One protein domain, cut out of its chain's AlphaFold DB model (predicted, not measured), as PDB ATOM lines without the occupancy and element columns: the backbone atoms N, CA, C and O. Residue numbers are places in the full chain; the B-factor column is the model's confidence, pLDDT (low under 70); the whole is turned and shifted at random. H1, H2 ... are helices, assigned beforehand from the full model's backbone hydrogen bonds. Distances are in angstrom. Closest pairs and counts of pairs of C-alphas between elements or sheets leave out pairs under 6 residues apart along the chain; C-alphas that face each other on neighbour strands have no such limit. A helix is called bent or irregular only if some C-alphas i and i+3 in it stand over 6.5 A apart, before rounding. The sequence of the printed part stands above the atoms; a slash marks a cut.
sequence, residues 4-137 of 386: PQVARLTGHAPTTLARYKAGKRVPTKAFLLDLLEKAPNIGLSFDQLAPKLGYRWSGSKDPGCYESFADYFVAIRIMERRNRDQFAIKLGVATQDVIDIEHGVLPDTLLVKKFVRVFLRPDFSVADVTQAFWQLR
ATOM      1  N   PRO A   4       2.411  49.416  29.191       70.38
ATOM      2  CA  PRO A   4       3.855  49.644  29.085       70.38
ATOM      3  C   PRO A   4       4.665  48.365  28.829       70.38
ATOM      4  O   PRO A   4       5.648  48.401  28.095       70.38
ATOM      5  N   GLN A   5       4.253  47.226  29.394       69.06
ATOM      6  CA  GLN A   5       4.915  45.938  29.147       69.06
ATOM      7  C   GLN A   5       4.718  45.475  27.701       69.06
ATOM      8  O   GLN A   5       5.669  45.047  27.057       69.06
ATOM      9  N   VAL A   6       3.498  45.611  27.175       67.75
ATOM     10  CA  VAL A   6       3.199  45.286  25.773       67.75
ATOM     11  C   VAL A   6       3.937  46.233  24.823       67.75
ATOM     12  O   VAL A   6       4.487  45.764  23.837       67.75
ATOM     13  N   ALA A   7       4.038  47.528  25.151       67.94
ATOM     14  CA  ALA A   7       4.791  48.510  24.361       67.94
ATOM     15  C   ALA A   7       6.267  48.132  24.208       67.94
ATOM     16  O   ALA A   7       6.801  48.176  23.106       67.94
ATOM     17  N   ARG A   8       6.917  47.717  25.304       73.38
ATOM     18  CA  ARG A   8       8.323  47.281  25.272       73.38
ATOM     19  C   ARG A   8       8.526  46.028  24.428       73.38
ATOM     20  O   ARG A   8       9.549  45.908  23.769       73.38
ATOM     21  N   LEU A   9       7.563  45.108  24.445       69.81
ATOM     22  CA  LEU A   9       7.651  43.873  23.671       69.81
ATOM     23  C   LEU A   9       7.403  44.132  22.185       69.81
ATOM     24  O   LEU A   9       8.211  43.737  21.353       69.81
ATOM     25  N   THR A  10       6.317  44.810  21.829       68.69
ATOM     26  CA  THR A  10       5.916  44.960  20.422       68.69
ATOM     27  C   THR A  10       6.522  46.185  19.737       68.69
ATOM     28  O   THR A  10       6.417  46.301  18.525       68.69
ATOM     29  N   GLY A  11       7.154  47.104  20.474       70.00
ATOM     30  CA  GLY A  11       7.706  48.349  19.924       70.00
ATOM     31  C   GLY A  11       6.648  49.415  19.606       70.00
ATOM     32  O   GLY A  11       6.973  50.478  19.083       70.00
ATOM     33  N   HIS A  12       5.374  49.168  19.927       70.06
ATOM     34  CA  HIS A  12       4.297  50.125  19.676       70.06
ATOM     35  C   HIS A  12       4.209  51.207  20.757       70.06
ATOM     36  O   HIS A  12       4.326  50.933  21.952       70.06
ATOM     37  N   ALA A  13       3.890  52.435  20.337       72.62
ATOM     38  CA  ALA A  13       3.697  53.562  21.245       72.62
ATOM     39  C   ALA A  13       2.598  53.279  22.298       72.62
ATOM     40  O   ALA A  13       1.517  52.787  21.941       72.62
ATOM     41  N   PRO A  14       2.800  53.656  23.578       70.94
ATOM     42  CA  PRO A  14       1.804  53.463  24.638       70.94
ATOM     43  C   PRO A  14       0.432  54.081  24.323       70.94
ATOM     44  O   PRO A  14      -0.600  53.512  24.680       70.94
ATOM     45  N   THR A  15       0.411  55.205  23.603       71.38
ATOM     46  CA  THR A  15      -0.807  55.885  23.134       71.38
ATOM     47  C   THR A  15      -1.609  55.026  22.156       71.38
ATOM     48  O   THR A  15      -2.833  54.936  22.264       71.38
ATOM     49  N   THR A  16      -0.937  54.323  21.241       69.25
ATOM     50  CA  THR A  16      -1.571  53.379  20.309       69.25
ATOM     51  C   THR A  16      -2.200  52.207  21.059       69.25
ATOM     52  O   THR A  16      -3.349  51.855  20.793       69.25
ATOM     53  N   LEU A  17      -1.504  51.656  22.056       75.12
ATOM     54  CA  LEU A  17      -2.019  50.548  22.869       75.12
ATOM     55  C   LEU A  17      -3.209  50.955  23.743       75.12
ATOM     56  O   LEU A  17      -4.138  50.168  23.920       75.12
ATOM     57  N   ALA A  18      -3.208  52.180  24.272       70.81
ATOM     58  CA  ALA A  18      -4.355  52.723  24.995       70.81
ATOM     59  C   ALA A  18      -5.590  52.830  24.083       70.81
ATOM     60  O   ALA A  18      -6.689  52.464  24.494       70.81
ATOM     61  N   ARG A  19      -5.407  53.245  22.820       69.44
ATOM     62  CA  ARG A  19      -6.490  53.286  21.823       69.44
ATOM     63  C   ARG A  19      -7.001  51.894  21.452       69.44
ATOM     64  O   ARG A  19      -8.210  51.748  21.311       69.44
ATOM     65  N   TYR A  20      -6.118  50.895  21.348       75.00
ATOM     66  CA  TYR A  20      -6.520  49.495  21.161       75.00
ATOM     67  C   TYR A  20      -7.368  48.994  22.332       75.00
ATOM     68  O   TYR A  20      -8.464  48.485  22.120       75.00
ATOM     69  N   LYS A  21      -6.912  49.199  23.575       73.31
ATOM     70  CA  LYS A  21      -7.649  48.774  24.778       73.31
ATOM     71  C   LYS A  21      -9.007  49.454  24.927       73.31
ATOM     72  O   LYS A  21      -9.948  48.824  25.386       73.31
ATOM     73  N   ALA A  22      -9.105  50.721  24.538       72.69
ATOM     74  CA  ALA A  22     -10.348  51.481  24.593       72.69
ATOM     75  C   ALA A  22     -11.317  51.168  23.435       72.69
ATOM     76  O   ALA A  22     -12.329  51.850  23.311       72.69
ATOM     77  N   GLY A  23     -10.985  50.235  22.530       70.12
ATOM     78  CA  GLY A  23     -11.788  49.942  21.336       70.12
ATOM     79  C   GLY A  23     -11.833  51.080  20.307       70.12
ATOM     80  O   GLY A  23     -12.504  50.971  19.289       70.12
ATOM     81  N   LYS A  24     -11.084  52.170  20.528       59.03
ATOM     82  CA  LYS A  24     -11.044  53.356  19.653       59.03
ATOM     83  C   LYS A  24     -10.209  53.145  18.389       59.03
ATOM     84  O   LYS A  24     -10.121  54.039  17.549       59.03
ATOM     85  N   ARG A  25      -9.491  52.025  18.299       62.66
ATOM     86  CA  ARG A  25      -8.702  51.627  17.131       62.66
ATOM     87  C   ARG A  25      -8.599  50.108  17.101       62.66
ATOM     88  O   ARG A  25      -8.329  49.499  18.131       62.66
ATOM     89  N   VAL A  26      -8.755  49.517  15.923       67.50
ATOM     90  CA  VAL A  26      -8.541  48.080  15.726       67.50
ATOM     91  C   VAL A  26      -7.029  47.798  15.693       67.50
ATOM     92  O   VAL A  26      -6.292  48.545  15.035       67.50
ATOM     93  N   PRO A  27      -6.529  46.781  16.422       67.50
ATOM     94  CA  PRO A  27      -5.126  46.391  16.356       67.50
ATOM     95  C   PRO A  27      -4.719  45.962  14.945       67.50
ATOM     96  O   PRO A  27      -5.485  45.302  14.248       67.50
ATOM     97  N   THR A  28      -3.513  46.339  14.513       71.00
ATOM     98  CA  THR A  28      -3.022  45.924  13.195       71.00
ATOM     99  C   THR A  28      -2.624  44.454  13.209       71.00
ATOM    100  O   THR A  28      -2.189  43.915  14.226       71.00
ATOM    101  N   LYS A  29      -2.703  43.816  12.043       72.38
ATOM    102  CA  LYS A  29      -2.242  42.443  11.821       72.38
ATOM    103  C   LYS A  29      -0.804  42.215  12.308       72.38
ATOM    104  O   LYS A  29      -0.551  41.277  13.057       72.38
ATOM    105  N   ALA A  30       0.104  43.121  11.937       72.19
ATOM    106  CA  ALA A  30       1.509  43.109  12.345       72.19
ATOM    107  C   ALA A  30       1.679  43.114  13.874       72.19
ATOM    108  O   ALA A  30       2.388  42.274  14.422       72.19
ATOM    109  N   PHE A  31       0.948  43.988  14.578       75.62
ATOM    110  CA  PHE A  31       0.986  44.056  16.041       75.62
ATOM    111  C   PHE A  31       0.589  42.727  16.690       75.62
ATOM    112  O   PHE A  31       1.170  42.314  17.690       75.62
ATOM    113  N   LEU A  32      -0.421  42.062  16.136       75.38
ATOM    114  CA  LEU A  32      -0.966  40.832  16.697       75.38
ATOM    115  C   LEU A  32      -0.050  39.633  16.445       75.38
ATOM    116  O   LEU A  32       0.130  38.818  17.346       75.38
ATOM    117  N   LEU A  33       0.576  39.569  15.266       75.56
ATOM    118  CA  LEU A  33       1.644  38.612  14.972       75.56
ATOM    119  C   LEU A  33       2.818  38.774  15.946       75.56
ATOM    120  O   LEU A  33       3.284  37.800  16.532       75.56
ATOM    121  N   ASP A  34       3.259  40.012  16.170       79.88
ATOM    122  CA  ASP A  34       4.369  40.303  17.078       79.88
ATOM    123  C   ASP A  34       4.026  39.980  18.532       79.88
ATOM    124  O   ASP A  34       4.872  39.487  19.278       79.88
ATOM    125  N   LEU A  35       2.785  40.247  18.943       76.62
ATOM    126  CA  LEU A  35       2.300  39.915  20.275       76.62
ATOM    127  C   LEU A  35       2.278  38.399  20.503       76.62
ATOM    128  O   LEU A  35       2.670  37.953  21.577       76.62
ATOM    129  N   LEU A  36       1.851  37.623  19.505       73.12
ATOM    130  CA  LEU A  36       1.827  36.161  19.563       73.12
ATOM    131  C   LEU A  36       3.231  35.569  19.706       73.12
ATOM    132  O   LEU A  36       3.454  34.722  20.567       73.12
ATOM    133  N   GLU A  37       4.181  36.053  18.906       76.31
ATOM    134  CA  GLU A  37       5.560  35.562  18.934       76.31
ATOM    135  C   GLU A  37       6.262  35.923  20.257       76.31
ATOM    136  O   GLU A  37       6.992  35.119  20.832       76.31
ATOM    137  N   LYS A  38       6.026  37.139  20.770       76.19
ATOM    138  CA  LYS A  38       6.733  37.679  21.946       76.19
ATOM    139  C   LYS A  38       6.046  37.392  23.283       76.19
ATOM    140  O   LYS A  38       6.642  37.634  24.332       76.19
ATOM    141  N   ALA A  39       4.809  36.898  23.276       68.88
ATOM    142  CA  ALA A  39       4.075  36.516  24.479       68.88
ATOM    143  C   ALA A  39       3.362  35.154  24.307       68.88
ATOM    144  O   ALA A  39       2.134  35.077  24.410       68.88
ATOM    145  N   PRO A  40       4.119  34.053  24.121       62.09
ATOM    146  CA  PRO A  40       3.560  32.717  23.872       62.09
ATOM    147  C   PRO A  40       2.713  32.181  25.043       62.09
ATOM    148  O   PRO A  40       1.819  31.361  24.856       62.09
ATOM    149  N   ASN A  41       2.931  32.699  26.257       57.06
ATOM    150  CA  ASN A  41       2.233  32.284  27.480       57.06
ATOM    151  C   ASN A  41       0.793  32.825  27.603       57.06
ATOM    152  O   ASN A  41       0.148  32.605  28.624       57.06
ATOM    153  N   ILE A  42       0.276  33.542  26.596       59.91
ATOM    154  CA  ILE A  42      -1.125  34.006  26.572       59.91
ATOM    155  C   ILE A  42      -2.091  32.840  26.249       59.91
ATOM    156  O   ILE A  42      -3.301  32.982  26.404       59.91
ATOM    157  N   GLY A  43      -1.580  31.665  25.856       57.41
ATOM    158  CA  GLY A  43      -2.391  30.459  25.634       57.41
ATOM    159  C   GLY A  43      -3.284  30.522  24.392       57.41
ATOM    160  O   GLY A  43      -4.142  29.664  24.210       57.41
ATOM    161  N   LEU A  44      -3.087  31.532  23.542       61.19
ATOM    162  CA  LEU A  44      -3.745  31.663  22.248       61.19
ATOM    163  C   LEU A  44      -2.764  31.210  21.168       61.19
ATOM    164  O   LEU A  44      -1.712  31.826  20.999       61.19
ATOM    165  N   SER A  45      -3.099  30.143  20.442       64.81
ATOM    166  CA  SER A  45      -2.331  29.776  19.251       64.81
ATOM    167  C   SER A  45      -2.640  30.743  18.107       64.81
ATOM    168  O   SER A  45      -3.706  31.371  18.071       64.81
ATOM    169  N   PHE A  46      -1.719  30.853  17.144       63.41
ATOM    170  CA  PHE A  46      -1.966  31.637  15.936       63.41
ATOM    171  C   PHE A  46      -3.265  31.190  15.242       63.41
ATOM    172  O   PHE A  46      -4.086  32.035  14.904       63.41
ATOM    173  N   ASP A  47      -3.506  29.879  15.141       63.03
ATOM    174  CA  ASP A  47      -4.691  29.290  14.495       63.03
ATOM    175  C   ASP A  47      -6.018  29.744  15.123       63.03
ATOM    176  O   ASP A  47      -7.024  29.904  14.435       63.03
ATOM    177  N   GLN A  48      -6.033  29.993  16.435       67.31
ATOM    178  CA  GLN A  48      -7.223  30.468  17.151       67.31
ATOM    179  C   GLN A  48      -7.473  31.969  16.958       67.31
ATOM    180  O   GLN A  48      -8.606  32.441  17.109       67.31
ATOM    181  N   LEU A  49      -6.418  32.732  16.672       61.50
ATOM    182  CA  LEU A  49      -6.479  34.175  16.474       61.50
ATOM    183  C   LEU A  49      -6.693  34.534  15.008       61.50
ATOM    184  O   LEU A  49      -7.498  35.417  14.748       61.50
ATOM    185  N   ALA A  50      -6.058  33.842  14.060       61.75
ATOM    186  CA  ALA A  50      -6.081  34.177  12.636       61.75
ATOM    187  C   ALA A  50      -7.495  34.498  12.104       61.75
ATOM    188  O   ALA A  50      -7.684  35.608  11.597       61.75
ATOM    189  N   PRO A  51      -8.526  33.652  12.328       61.19
ATOM    190  CA  PRO A  51      -9.881  33.949  11.860       61.19
ATOM    191  C   PRO A  51     -10.464  35.222  12.492       61.19
ATOM    192  O   PRO A  51     -11.150  35.996  11.830       61.19
ATOM    193  N   LYS A  52     -10.146  35.486  13.768       56.25
ATOM    194  CA  LYS A  52     -10.568  36.697  14.497       56.25
ATOM    195  C   LYS A  52      -9.859  37.962  14.011       56.25
ATOM    196  O   LYS A  52     -10.342  39.059  14.267       56.25
ATOM    197  N   LEU A  53      -8.718  37.816  13.337       54.66
ATOM    198  CA  LEU A  53      -7.938  38.913  12.760       54.66
ATOM    199  C   LEU A  53      -8.237  39.134  11.275       54.66
ATOM    200  O   LEU A  53      -7.557  39.930  10.633       54.66
ATOM    201  N   GLY A  54      -9.226  38.417  10.730       52.97
ATOM    202  CA  GLY A  54      -9.573  38.469   9.314       52.97
ATOM    203  C   GLY A  54      -8.626  37.682   8.407       52.97
ATOM    204  O   GLY A  54      -8.773  37.764   7.192       52.97
ATOM    205  N   TYR A  55      -7.686  36.896   8.952       60.28
ATOM    206  CA  TYR A  55      -6.926  35.953   8.132       60.28
ATOM    207  C   TYR A  55      -7.862  34.852   7.636       60.28
ATOM    208  O   TYR A  55      -8.349  34.029   8.417       60.28
ATOM    209  N   ARG A  56      -8.064  34.805   6.319       58.16
ATOM    210  CA  ARG A  56      -8.708  33.674   5.653       58.16
ATOM    211  C   ARG A  56      -7.686  32.556   5.496       58.16
ATOM    212  O   ARG A  56      -6.978  32.473   4.499       58.16
ATOM    213  N   TRP A  57      -7.573  31.713   6.513       62.91
ATOM    214  CA  TRP A  57      -6.794  30.489   6.391       62.91
ATOM    215  C   TRP A  57      -7.586  29.480   5.555       62.91
ATOM    216  O   TRP A  57      -8.637  29.010   5.985       62.91
ATOM    217  N   SER A  58      -7.099  29.171   4.353       66.94
ATOM    218  CA  SER A  58      -7.732  28.189   3.464       66.94
ATOM    219  C   SER A  58      -7.292  26.750   3.753       66.94
ATOM    220  O   SER A  58      -7.851  25.816   3.188       66.94
ATOM    221  N   GLY A  59      -6.256  26.556   4.583       74.19
ATOM    222  CA  GLY A  59      -5.584  25.262   4.747       74.19
ATOM    223  C   GLY A  59      -4.853  24.774   3.488       74.19
ATOM    224  O   GLY A  59      -4.260  23.698   3.513       74.19
ATOM    225  N   SER A  60      -4.876  25.552   2.402       84.38
ATOM    226  CA  SER A  60      -4.315  25.199   1.101       84.38
ATOM    227  C   SER A  60      -2.974  25.890   0.871       84.38
ATOM    228  O   SER A  60      -2.786  27.046   1.256       84.38
ATOM    229  N   LYS A  61      -2.050  25.199   0.193       88.50
ATOM    230  CA  LYS A  61      -0.808  25.803  -0.316       88.50
ATOM    231  C   LYS A  61      -1.018  26.584  -1.618       88.50
ATOM    232  O   LYS A  61      -0.071  27.219  -2.073       88.50
ATOM    233  N   ASP A  62      -2.223  26.561  -2.184       88.06
ATOM    234  CA  ASP A  62      -2.573  27.285  -3.406       88.06
ATOM    235  C   ASP A  62      -2.462  28.811  -3.216       88.06
ATOM    236  O   ASP A  62      -3.212  29.375  -2.411       88.06
ATOM    237  N   PRO A  63      -1.563  29.492  -3.956       87.19
ATOM    238  CA  PRO A  63      -1.437  30.947  -3.938       87.19
ATOM    239  C   PRO A  63      -2.752  31.692  -4.211       87.19
ATOM    240  O   PRO A  63      -2.991  32.735  -3.606       87.19
ATOM    241  N   GLY A  64      -3.629  31.157  -5.071       83.50
ATOM    242  CA  GLY A  64      -4.875  31.815  -5.487       83.50
ATOM    243  C   GLY A  64      -5.925  31.948  -4.379       83.50
ATOM    244  O   GLY A  64      -6.901  32.679  -4.528       83.50
ATOM    245  N   CYS A  65      -5.725  31.269  -3.248       81.25
ATOM    246  CA  CYS A  65      -6.617  31.336  -2.092       81.25
ATOM    247  C   CYS A  65      -6.365  32.553  -1.180       81.25
ATOM    248  O   CYS A  65      -7.061  32.699  -0.172       81.25
ATOM    249  N   TYR A  66      -5.369  33.391  -1.482       80.94
ATOM    250  CA  TYR A  66      -4.894  34.450  -0.591       80.94
ATOM    251  C   TYR A  66      -4.943  35.829  -1.257       80.94
ATOM    252  O   TYR A  66      -4.637  35.979  -2.434       80.94
ATOM    253  N   GLU A  67      -5.298  36.859  -0.483       74.44
ATOM    254  CA  GLU A  67      -5.460  38.234  -0.989       74.44
ATOM    255  C   GLU A  67      -4.120  38.964  -1.201       74.44
ATOM    256  O   GLU A  67      -4.015  39.892  -2.006       74.44
ATOM    257  N   SER A  68      -3.078  38.572  -0.463       81.69
ATOM    258  CA  SER A  68      -1.763  39.207  -0.528       81.69
ATOM    259  C   SER A  68      -0.633  38.196  -0.354       81.69
ATOM    260  O   SER A  68      -0.806  37.151   0.281       81.69
ATOM    261  N   PHE A  69       0.556  38.533  -0.861       87.62
ATOM    262  CA  PHE A  69       1.737  37.699  -0.646       87.62
ATOM    263  C   PHE A  69       2.100  37.589   0.843       87.62
ATOM    264  O   PHE A  69       2.485  36.517   1.290       87.62
ATOM    265  N   ALA A  70       1.941  38.658   1.631       86.38
ATOM    266  CA  ALA A  70       2.197  38.621   3.073       86.38
ATOM    267  C   ALA A  70       1.250  37.638   3.783       86.38
ATOM    268  O   ALA A  70       1.674  36.864   4.640       86.38
ATOM    269  N   ASP A  71      -0.027  37.625   3.390       83.00
ATOM    270  CA  ASP A  71      -1.034  36.687   3.894       83.00
ATOM    271  C   ASP A  71      -0.656  35.247   3.573       83.00
ATOM    272  O   ASP A  71      -0.663  34.390   4.458       83.00
ATOM    273  N   TYR A  72      -0.275  35.012   2.320       88.94
ATOM    274  CA  TYR A  72       0.173  33.714   1.848       88.94
ATOM    275  C   TYR A  72       1.438  33.241   2.567       88.94
ATOM    276  O   TYR A  72       1.507  32.112   3.045       88.94
ATOM    277  N   PHE A  73       2.431  34.116   2.707       91.44
ATOM    278  CA  PHE A  73       3.701  33.819   3.355       91.44
ATOM    279  C   PHE A  73       3.514  33.434   4.826       91.44
ATOM    280  O   PHE A  73       4.062  32.426   5.282       91.44
ATOM    281  N   VAL A  74       2.673  34.187   5.545       87.19
ATOM    282  CA  VAL A  74       2.270  33.864   6.918       87.19
ATOM    283  C   VAL A  74       1.567  32.511   6.956       87.19
ATOM    284  O   VAL A  74       1.961  31.651   7.744       87.19
ATOM    285  N   ALA A  75       0.581  32.284   6.082       85.12
ATOM    286  CA  ALA A  75      -0.166  31.030   6.024       85.12
ATOM    287  C   ALA A  75       0.748  29.815   5.817       85.12
ATOM    288  O   ALA A  75       0.644  28.842   6.563       85.12
ATOM    289  N   ILE A  76       1.702  29.898   4.886       90.50
ATOM    290  CA  ILE A  76       2.687  28.835   4.662       90.50
ATOM    291  C   ILE A  76       3.543  28.605   5.909       90.50
ATOM    292  O   ILE A  76       3.710  27.457   6.319       90.50
ATOM    293  N   ARG A  77       4.034  29.656   6.578       89.81
ATOM    294  CA  ARG A  77       4.805  29.488   7.822       89.81
ATOM    295  C   ARG A  77       4.027  28.729   8.899       89.81
ATOM    296  O   ARG A  77       4.594  27.877   9.586       89.81
ATOM    297  N   ILE A  78       2.739  29.028   9.038       82.00
ATOM    298  CA  ILE A  78       1.858  28.390  10.023       82.00
ATOM    299  C   ILE A  78       1.575  26.939   9.654       82.00
ATOM    300  O   ILE A  78       1.649  26.071  10.521       82.00
ATOM    301  N   MET A  79       1.309  26.657   8.376       83.69
ATOM    302  CA  MET A  79       1.119  25.290   7.880       83.69
ATOM    303  C   MET A  79       2.349  24.421   8.150       83.69
ATOM    304  O   MET A  79       2.223  23.264   8.541       83.69
ATOM    305  N   GLU A  80       3.539  25.008   8.026       87.62
ATOM    306  CA  GLU A  80       4.812  24.365   8.350       87.62
ATOM    307  C   GLU A  80       5.094  24.300   9.864       87.62
ATOM    308  O   GLU A  80       6.093  23.707  10.277       87.62
ATOM    309  N   ARG A  81       4.221  24.885  10.699       84.94
ATOM    310  CA  ARG A  81       4.300  24.945  12.170       84.94
ATOM    311  C   ARG A  81       5.630  25.496  12.682       84.94
ATOM    312  O   ARG A  81       6.212  24.962  13.628       84.94
ATOM    313  N   ARG A  82       6.120  26.565  12.051       86.00
ATOM    314  CA  ARG A  82       7.408  27.194  12.386       86.00
ATOM    315  C   ARG A  82       7.222  28.564  13.026       86.00
ATOM    316  O   ARG A  82       6.417  29.382  12.575       86.00
ATOM    317  N   ASN A  83       8.030  28.842  14.044       85.88
ATOM    318  CA  ASN A  83       8.235  30.214  14.505       85.88
ATOM    319  C   ASN A  83       9.087  30.996  13.480       85.88
ATOM    320  O   ASN A  83       9.605  30.412  12.519       85.88
ATOM    321  N   ARG A  84       9.212  32.316  13.636       89.25
ATOM    322  CA  ARG A  84       9.892  33.169  12.647       89.25
ATOM    323  C   ARG A  84      11.359  32.795  12.459       89.25
ATOM    324  O   ARG A  84      11.809  32.710  11.321       89.25
ATOM    325  N   ASP A  85      12.069  32.481  13.541       88.69
ATOM    326  CA  ASP A  85      13.484  32.087  13.494       88.69
ATOM    327  C   ASP A  85      13.684  30.763  12.746       88.69
ATOM    328  O   ASP A  85      14.513  30.651  11.845       88.69
ATOM    329  N   GLN A  86      12.876  29.749  13.060       90.94
ATOM    330  CA  GLN A  86      12.908  28.449  12.387       90.94
ATOM    331  C   GLN A  86      12.546  28.562  10.906       90.94
ATOM    332  O   GLN A  86      13.061  27.800  10.082       90.94
ATOM    333  N   PHE A  87      11.632  29.473  10.570       93.69
ATOM    334  CA  PHE A  87      11.237  29.741   9.195       93.69
ATOM    335  C   PHE A  87      12.358  30.441   8.419       93.69
ATOM    336  O   PHE A  87      12.719  29.994   7.330       93.69
ATOM    337  N   ALA A  88      12.979  31.457   9.024       94.69
ATOM    338  CA  ALA A  88      14.110  32.191   8.469       94.69
ATOM    339  C   ALA A  88      15.326  31.284   8.220       94.69
ATOM    340  O   ALA A  88      15.864  31.259   7.112       94.69
ATOM    341  N   ILE A  89      15.691  30.447   9.203       95.69
ATOM    342  CA  ILE A  89      16.768  29.451   9.077       95.69
ATOM    343  C   ILE A  89      16.501  28.512   7.899       95.69
ATOM    344  O   ILE A  89      17.400  28.228   7.107       95.69
ATOM    345  N   LYS A  90      15.259  28.038   7.750       95.06
ATOM    346  CA  LYS A  90      14.890  27.107   6.678       95.06
ATOM    347  C   LYS A  90      14.939  27.760   5.291       95.06
ATOM    348  O   LYS A  90      15.295  27.087   4.324       95.06
ATOM    349  N   LEU A  91      14.620  29.050   5.197       94.50
ATOM    350  CA  LEU A  91      14.754  29.852   3.976       94.50
ATOM    351  C   LEU A  91      16.199  30.275   3.677       94.50
ATOM    352  O   LEU A  91      16.515  30.581   2.524       94.50
ATOM    353  N   GLY A  92      17.072  30.300   4.686       94.31
ATOM    354  CA  GLY A  92      18.407  30.885   4.580       94.31
ATOM    355  C   GLY A  92      18.340  32.400   4.372       94.31
ATOM    356  O   GLY A  92      18.919  32.917   3.410       94.31
ATOM    357  N   VAL A  93      17.561  33.075   5.224       94.38
ATOM    358  CA  VAL A  93      17.380  34.539   5.294       94.38
ATOM    359  C   VAL A  93      17.426  34.989   6.759       94.38
ATOM    360  O   VAL A  93      17.405  34.145   7.659       94.38
ATOM    361  N   ALA A  94      17.506  36.293   7.021       94.56
ATOM    362  CA  ALA A  94      17.451  36.804   8.386       94.56
ATOM    363  C   ALA A  94      16.019  36.732   8.943       94.56
ATOM    364  O   ALA A  94      15.043  36.859   8.203       94.56
ATOM    365  N   THR A  95      15.865  36.594  10.266       92.25
ATOM    366  CA  THR A  95      14.541  36.682  10.915       92.25
ATOM    367  C   THR A  95      13.856  38.013  10.603       92.25
ATOM    368  O   THR A  95      12.637  38.057  10.449       92.25
ATOM    369  N   GLN A  96      14.635  39.089  10.451       90.75
ATOM    370  CA  GLN A  96      14.101  40.395  10.081       90.75
ATOM    371  C   GLN A  96      13.426  40.378   8.703       90.75
ATOM    372  O   GLN A  96      12.344  40.935   8.583       90.75
ATOM    373  N   ASP A  97      13.970  39.658   7.715       91.12
ATOM    374  CA  ASP A  97      13.358  39.547   6.381       91.12
ATOM    375  C   ASP A  97      11.978  38.873   6.455       91.12
ATOM    376  O   ASP A  97      11.032  39.271   5.777       91.12
ATOM    377  N   VAL A  98      11.841  37.859   7.320       91.62
ATOM    378  CA  VAL A  98      10.550  37.207   7.588       91.62
ATOM    379  C   VAL A  98       9.579  38.207   8.209       91.62
ATOM    380  O   VAL A  98       8.463  38.337   7.720       91.62
ATOM    381  N   ILE A  99       9.996  38.928   9.254       88.06
ATOM    382  CA  ILE A  99       9.160  39.939   9.925       88.06
ATOM    383  C   ILE A  99       8.702  41.010   8.933       88.06
ATOM    384  O   ILE A  99       7.515  41.329   8.891       88.06
ATOM    385  N   ASP A 100       9.622  41.521   8.121       86.69
ATOM    386  CA  ASP A 100       9.361  42.566   7.141       86.69
ATOM    387  C   ASP A 100       8.278  42.115   6.152       86.69
ATOM    388  O   ASP A 100       7.295  42.834   5.953       86.69
ATOM    389  N   ILE A 101       8.382  40.898   5.606       89.56
ATOM    390  CA  ILE A 101       7.374  40.350   4.684       89.56
ATOM    391  C   ILE A 101       6.014  40.199   5.359       89.56
ATOM    392  O   ILE A 101       4.994  40.603   4.798       89.56
ATOM    393  N   GLU A 102       5.969  39.658   6.578       86.75
ATOM    394  CA  GLU A 102       4.713  39.543   7.329       86.75
ATOM    395  C   GLU A 102       4.073  40.907   7.627       86.75
ATOM    396  O   GLU A 102       2.858  41.010   7.817       86.75
ATOM    397  N   HIS A 103       4.892  41.957   7.685       80.25
ATOM    398  CA  HIS A 103       4.479  43.343   7.887       80.25
ATOM    399  C   HIS A 103       4.171  44.070   6.568       80.25
ATOM    400  O   HIS A 103       3.852  45.260   6.590       80.25
ATOM    401  N   GLY A 104       4.187  43.355   5.440       79.38
ATOM    402  CA  GLY A 104       3.790  43.859   4.127       79.38
ATOM    403  C   GLY A 104       4.940  44.384   3.271       79.38
ATOM    404  O   GLY A 104       4.677  44.994   2.238       79.38
ATOM    405  N   VAL A 105       6.196  44.165   3.670       84.00
ATOM    406  CA  VAL A 105       7.335  44.432   2.790       84.00
ATOM    407  C   VAL A 105       7.353  43.412   1.655       84.00
ATOM    408  O   VAL A 105       7.263  42.205   1.871       84.00
ATOM    409  N   LEU A 106       7.459  43.899   0.425       85.94
ATOM    410  CA  LEU A 106       7.535  43.053  -0.751       85.94
ATOM    411  C   LEU A 106       8.899  42.359  -0.805       85.94
ATOM    412  O   LEU A 106       9.930  43.030  -0.703       85.94
ATOM    413  N   PRO A 107       8.927  41.025  -0.970       89.25
ATOM    414  CA  PRO A 107      10.174  40.295  -1.122       89.25
ATOM    415  C   PRO A 107      10.822  40.601  -2.473       89.25
ATOM    416  O   PRO A 107      10.142  40.845  -3.472       89.25
ATOM    417  N   ASP A 108      12.145  40.488  -2.531       85.44
ATOM    418  CA  ASP A 108      12.843  40.470  -3.811       85.44
ATOM    419  C   ASP A 108      12.608  39.145  -4.566       85.44
ATOM    420  O   ASP A 108      12.146  38.127  -4.030       85.44
ATOM    421  N   THR A 109      12.962  39.130  -5.850       86.75
ATOM    422  CA  THR A 109      12.787  37.946  -6.702       86.75
ATOM    423  C   THR A 109      13.592  36.739  -6.201       86.75
ATOM    424  O   THR A 109      13.206  35.590  -6.438       86.75
ATOM    425  N   LEU A 110      14.720  36.958  -5.517       89.12
ATOM    426  CA  LEU A 110      15.566  35.882  -4.997       89.12
ATOM    427  C   LEU A 110      14.910  35.178  -3.808       89.12
ATOM    428  O   LEU A 110      14.935  33.946  -3.735       89.12
ATOM    429  N   LEU A 111      14.289  35.929  -2.904       92.50
ATOM    430  CA  LEU A 111      13.571  35.411  -1.753       92.50
ATOM    431  C   LEU A 111      12.318  34.664  -2.202       92.50
ATOM    432  O   LEU A 111      12.106  33.544  -1.741       92.50
ATOM    433  N   VAL A 112      11.566  35.183  -3.180       93.50
ATOM    434  CA  VAL A 112      10.432  34.445  -3.777       93.50
ATOM    435  C   VAL A 112      10.901  33.105  -4.360       93.50
ATOM    436  O   VAL A 112      10.307  32.061  -4.078       93.50
ATOM    437  N   LYS A 113      12.020  33.085  -5.101       93.62
ATOM    438  CA  LYS A 113      12.619  31.841  -5.626       93.62
ATOM    439  C   LYS A 113      12.999  30.862  -4.510       93.62
ATOM    440  O   LYS A 113      12.729  29.666  -4.636       93.62
ATOM    441  N   LYS A 114      13.620  31.343  -3.425       95.69
ATOM    442  CA  LYS A 114      13.964  30.519  -2.251       95.69
ATOM    443  C   LYS A 114      12.707  29.949  -1.596       95.69
ATOM    444  O   LYS A 114      12.658  28.747  -1.354       95.69
ATOM    445  N   PHE A 115      11.701  30.785  -1.363       96.19
ATOM    446  CA  PHE A 115      10.437  30.419  -0.731       96.19
ATOM    447  C   PHE A 115       9.711  29.310  -1.493       96.19
ATOM    448  O   PHE A 115       9.418  28.261  -0.919       96.19
ATOM    449  N   VAL A 116       9.547  29.479  -2.807       95.62
ATOM    450  CA  VAL A 116       8.936  28.466  -3.679       95.62
ATOM    451  C   VAL A 116       9.720  27.158  -3.640       95.62
ATOM    452  O   VAL A 116       9.152  26.087  -3.437       95.62
ATOM    453  N   ARG A 117      11.046  27.233  -3.793       95.94
ATOM    454  CA  ARG A 117      11.913  26.049  -3.803       95.94
ATOM    455  C   ARG A 117      11.835  25.253  -2.501       95.94
ATOM    456  O   ARG A 117      11.942  24.033  -2.550       95.94
ATOM    457  N   VAL A 118      11.722  25.934  -1.362       95.56
ATOM    458  CA  VAL A 118      11.809  25.319  -0.032       95.56
ATOM    459  C   VAL A 118      10.466  24.777   0.454       95.56
ATOM    460  O   VAL A 118      10.463  23.722   1.085       95.56
ATOM    461  N   PHE A 119       9.351  25.463   0.178       94.62
ATOM    462  CA  PHE A 119       8.056  25.137   0.799       94.62
ATOM    463  C   PHE A 119       6.943  24.725  -0.162       94.62
ATOM    464  O   PHE A 119       5.963  24.123   0.288       94.62
ATOM    465  N   LEU A 120       7.068  25.063  -1.447       93.31
ATOM    466  CA  LEU A 120       5.973  24.932  -2.411       93.31
ATOM    467  C   LEU A 120       6.245  23.915  -3.517       93.31
ATOM    468  O   LEU A 120       5.308  23.435  -4.141       93.31
ATOM    469  N   ARG A 121       7.512  23.572  -3.770       87.88
ATOM    470  CA  ARG A 121       7.843  22.503  -4.714       87.88
ATOM    471  C   ARG A 121       7.466  21.121  -4.158       87.88
ATOM    472  O   ARG A 121       7.669  20.886  -2.967       87.88
ATOM    473  N   PRO A 122       7.039  20.188  -5.031       88.06
ATOM    474  CA  PRO A 122       6.924  20.326  -6.492       88.06
ATOM    475  C   PRO A 122       5.625  20.994  -6.979       88.06
ATOM    476  O   PRO A 122       5.522  21.264  -8.170       88.06
ATOM    477  N   ASP A 123       4.681  21.273  -6.083       90.75
ATOM    478  CA  ASP A 123       3.290  21.612  -6.413       90.75
ATOM    479  C   ASP A 123       3.117  22.970  -7.108       90.75
ATOM    480  O   ASP A 123       2.253  23.109  -7.968       90.75
ATOM    481  N   PHE A 124       3.951  23.962  -6.770       93.69
ATOM    482  CA  PHE A 124       3.892  25.298  -7.372       93.69
ATOM    483  C   PHE A 124       5.263  25.800  -7.824       93.69
ATOM    484  O   PHE A 124       6.305  25.561  -7.199       93.69
ATOM    485  N   SER A 125       5.255  26.551  -8.922       94.25
ATOM    486  CA  SER A 125       6.409  27.237  -9.485       94.25
ATOM    487  C   SER A 125       6.471  28.709  -9.060       94.25
ATOM    488  O   SER A 125       5.557  29.270  -8.457       94.25
ATOM    489  N   VAL A 126       7.588  29.366  -9.387       91.94
ATOM    490  CA  VAL A 126       7.758  30.808  -9.138       91.94
ATOM    491  C   VAL A 126       6.791  31.618  -9.996       91.94
ATOM    492  O   VAL A 126       6.310  32.655  -9.544       91.94
ATOM    493  N   ALA A 127       6.486  31.136 -11.204       89.12
ATOM    494  CA  ALA A 127       5.533  31.777 -12.095       89.12
ATOM    495  C   ALA A 127       4.122  31.740 -11.500       89.12
ATOM    496  O   ALA A 127       3.472  32.778 -11.481       89.12
ATOM    497  N   ASP A 128       3.701  30.612 -10.922       90.38
ATOM    498  CA  ASP A 128       2.369  30.474 -10.314       90.38
ATOM    499  C   ASP A 128       2.177  31.459  -9.155       90.38
ATOM    500  O   ASP A 128       1.188  32.188  -9.103       90.38
ATOM    501  N   VAL A 129       3.172  31.559  -8.267       91.06
ATOM    502  CA  VAL A 129       3.153  32.516  -7.149       91.06
ATOM    503  C   VAL A 129       3.166  33.961  -7.650       91.06
ATOM    504  O   VAL A 129       2.388  34.787  -7.184       91.06
ATOM    505  N   THR A 130       4.025  34.283  -8.617       89.31
ATOM    506  CA  THR A 130       4.130  35.650  -9.153       89.31
ATOM    507  C   THR A 130       2.854  36.055  -9.893       89.31
ATOM    508  O   THR A 130       2.413  37.196  -9.790       89.31
ATOM    509  N   GLN A 131       2.221  35.120 -10.603       86.75
ATOM    510  CA  GLN A 131       0.972  35.349 -11.321       86.75
ATOM    511  C   GLN A 131      -0.216  35.533 -10.371       86.75
ATOM    512  O   GLN A 131      -1.094  36.347 -10.656       86.75
ATOM    513  N   ALA A 132      -0.232  34.823  -9.242       85.12
ATOM    514  CA  ALA A 132      -1.271  34.966  -8.229       85.12
ATOM    515  C   ALA A 132      -1.221  36.329  -7.516       85.12
ATOM    516  O   ALA A 132      -2.265  36.887  -7.182       85.12
ATOM    517  N   PHE A 133      -0.028  36.902  -7.325       85.75
ATOM    518  CA  PHE A 133       0.151  38.148  -6.577       85.75
ATOM    519  C   PHE A 133       0.614  39.287  -7.483       85.75
ATOM    520  O   PHE A 133       1.783  39.395  -7.848       85.75
ATOM    521  N   TRP A 134      -0.305  40.195  -7.820       79.38
ATOM    522  CA  TRP A 134       0.006  41.407  -8.590       79.38
ATOM    523  C   TRP A 134       1.093  42.271  -7.934       79.38
ATOM    524  O   TRP A 134       1.870  42.896  -8.645       79.38
ATOM    525  N   GLN A 135       1.232  42.237  -6.602       79.81
ATOM    526  CA  GLN A 135       2.274  42.982  -5.885       79.81
ATOM    527  C   GLN A 135       3.701  42.528  -6.242       79.81
ATOM    528  O   GLN A 135       4.662  43.238  -5.966       79.81
ATOM    529  N   LEU A 136       3.854  41.342  -6.840       83.44
ATOM    530  CA  LEU A 136       5.137  40.818  -7.314       83.44
ATOM    531  C   LEU A 136       5.387  41.115  -8.804       83.44
ATOM    532  O   LEU A 136       6.402  40.682  -9.349       83.44
ATOM    533  N   ARG A 137       4.466  41.828  -9.467       81.06
ATOM    534  CA  ARG A 137       4.491  42.161 -10.897       81.06
ATOM    535  C   ARG A 137       4.375  43.678 -11.088       81.06
ATOM    536  O   ARG A 137       3.329  44.143 -11.540       81.06
TER     537      ARG A 137
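This is residues 4 to 137 of the 386 residues of the protein "DNA-directed RNA polymerase specialized sigma subunit" of Asanoa hainanensis (UniProt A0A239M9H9). Two lobes of short, mostly crossed helices sit end to end: a slender one of H1 to H4, with H1 and H2 at its far end, and a fuller one of H5 to H9. Residues 54 to 68, which hold no named element, lead from one lobe to the other, and no helix of the first lobe clearly touches one of the second. The printed part has 134 residues with nine named helices, H1 to H9 in order along the chain, and no named strand; the class is all helix. It is compact, with a radius of gyration of the C-alphas of 15.5 A, yet elongated in outline, spanning 45 by 27 by 26 A.

H1, residues 4 to 10, touches H2, residues 14 to 21, about perpendicular at 88 degrees; their closest C-alphas, of Ala 7 and Pro 14, are 5.8 A apart. H1 also touches H3, residues 29 to 38, about perpendicular at 79 degrees, closest at the C-alphas of Thr 10 and Asp 34, 5.9 A. H2 and H3 are apart. H3 and H4, residues 46 to 53, form a helical hairpin at a shallow tilt of 25 degrees, opposite ways; they only just touch, with 3 pairs of C-alphas within 8 A, the closest those of Lys 29 and Leu 53, 6.8 A. H4 and H5, residues 69 to 79, are close but not clearly touching, their closest C-alphas, of Phe 46 and Ile 78, 7.8 A apart. H6, residues 84 to 91, touches H7, residues 95 to 102, about perpendicular at 82 degrees, with the C-alphas of Ala 88 and Thr 95 closest at 5.1 A. H5 touches H7 at a steep tilt of 62 degrees, opposite ways, closest at the C-alphas of Ala 70 and Glu 102, 5.0 A. H3 and H7 are close but not clearly touching, with the C-alphas of Ala 30 and Glu 102 closest at 6.9 A. H8, residues 109 to 120, touches H6 with residues 114 to 118 alone, closest at the C-alphas of Leu 91 and Lys 114, 6.3 A. With residues 112 to 116 alone H8 touches H9, residues 126 to 132, closest at the C-alphas of Val 116 and Val 126, 6.1 A. Every O i to N i+4 pair is within hydrogen-bond range in H1, H2, H3, H5, H6, H7, H8 and H9; in H4 it is 2 of 4.

H1 begins at C-alpha 4, (3.855, 49.644, 29.085), and is 10.1 A long; H2 is 10.6 A, H3 14.3 A and H4 9.9 A. H4 is irregular, but only just: C-alphas 48 and 51 are 6.9 A apart. H5, 15.1 A, begins at C-alpha 69, (1.737, 37.699, -0.646). H6 is 10.5 A, H7 10.8 A, H8 15.3 A and H9 10.0 A, ending at C-alpha 132, (-1.271, 34.966, -8.229).

The two C-alphas farthest apart, of Ala 22 and Pro 122, are 47.3 A apart. The printed part has no cut, and the link from H4 to H5 is long, with 15 residues. The mean pLDDT of the printed part is 79.9; 31 residues are under 70, among them residues 39 to 58.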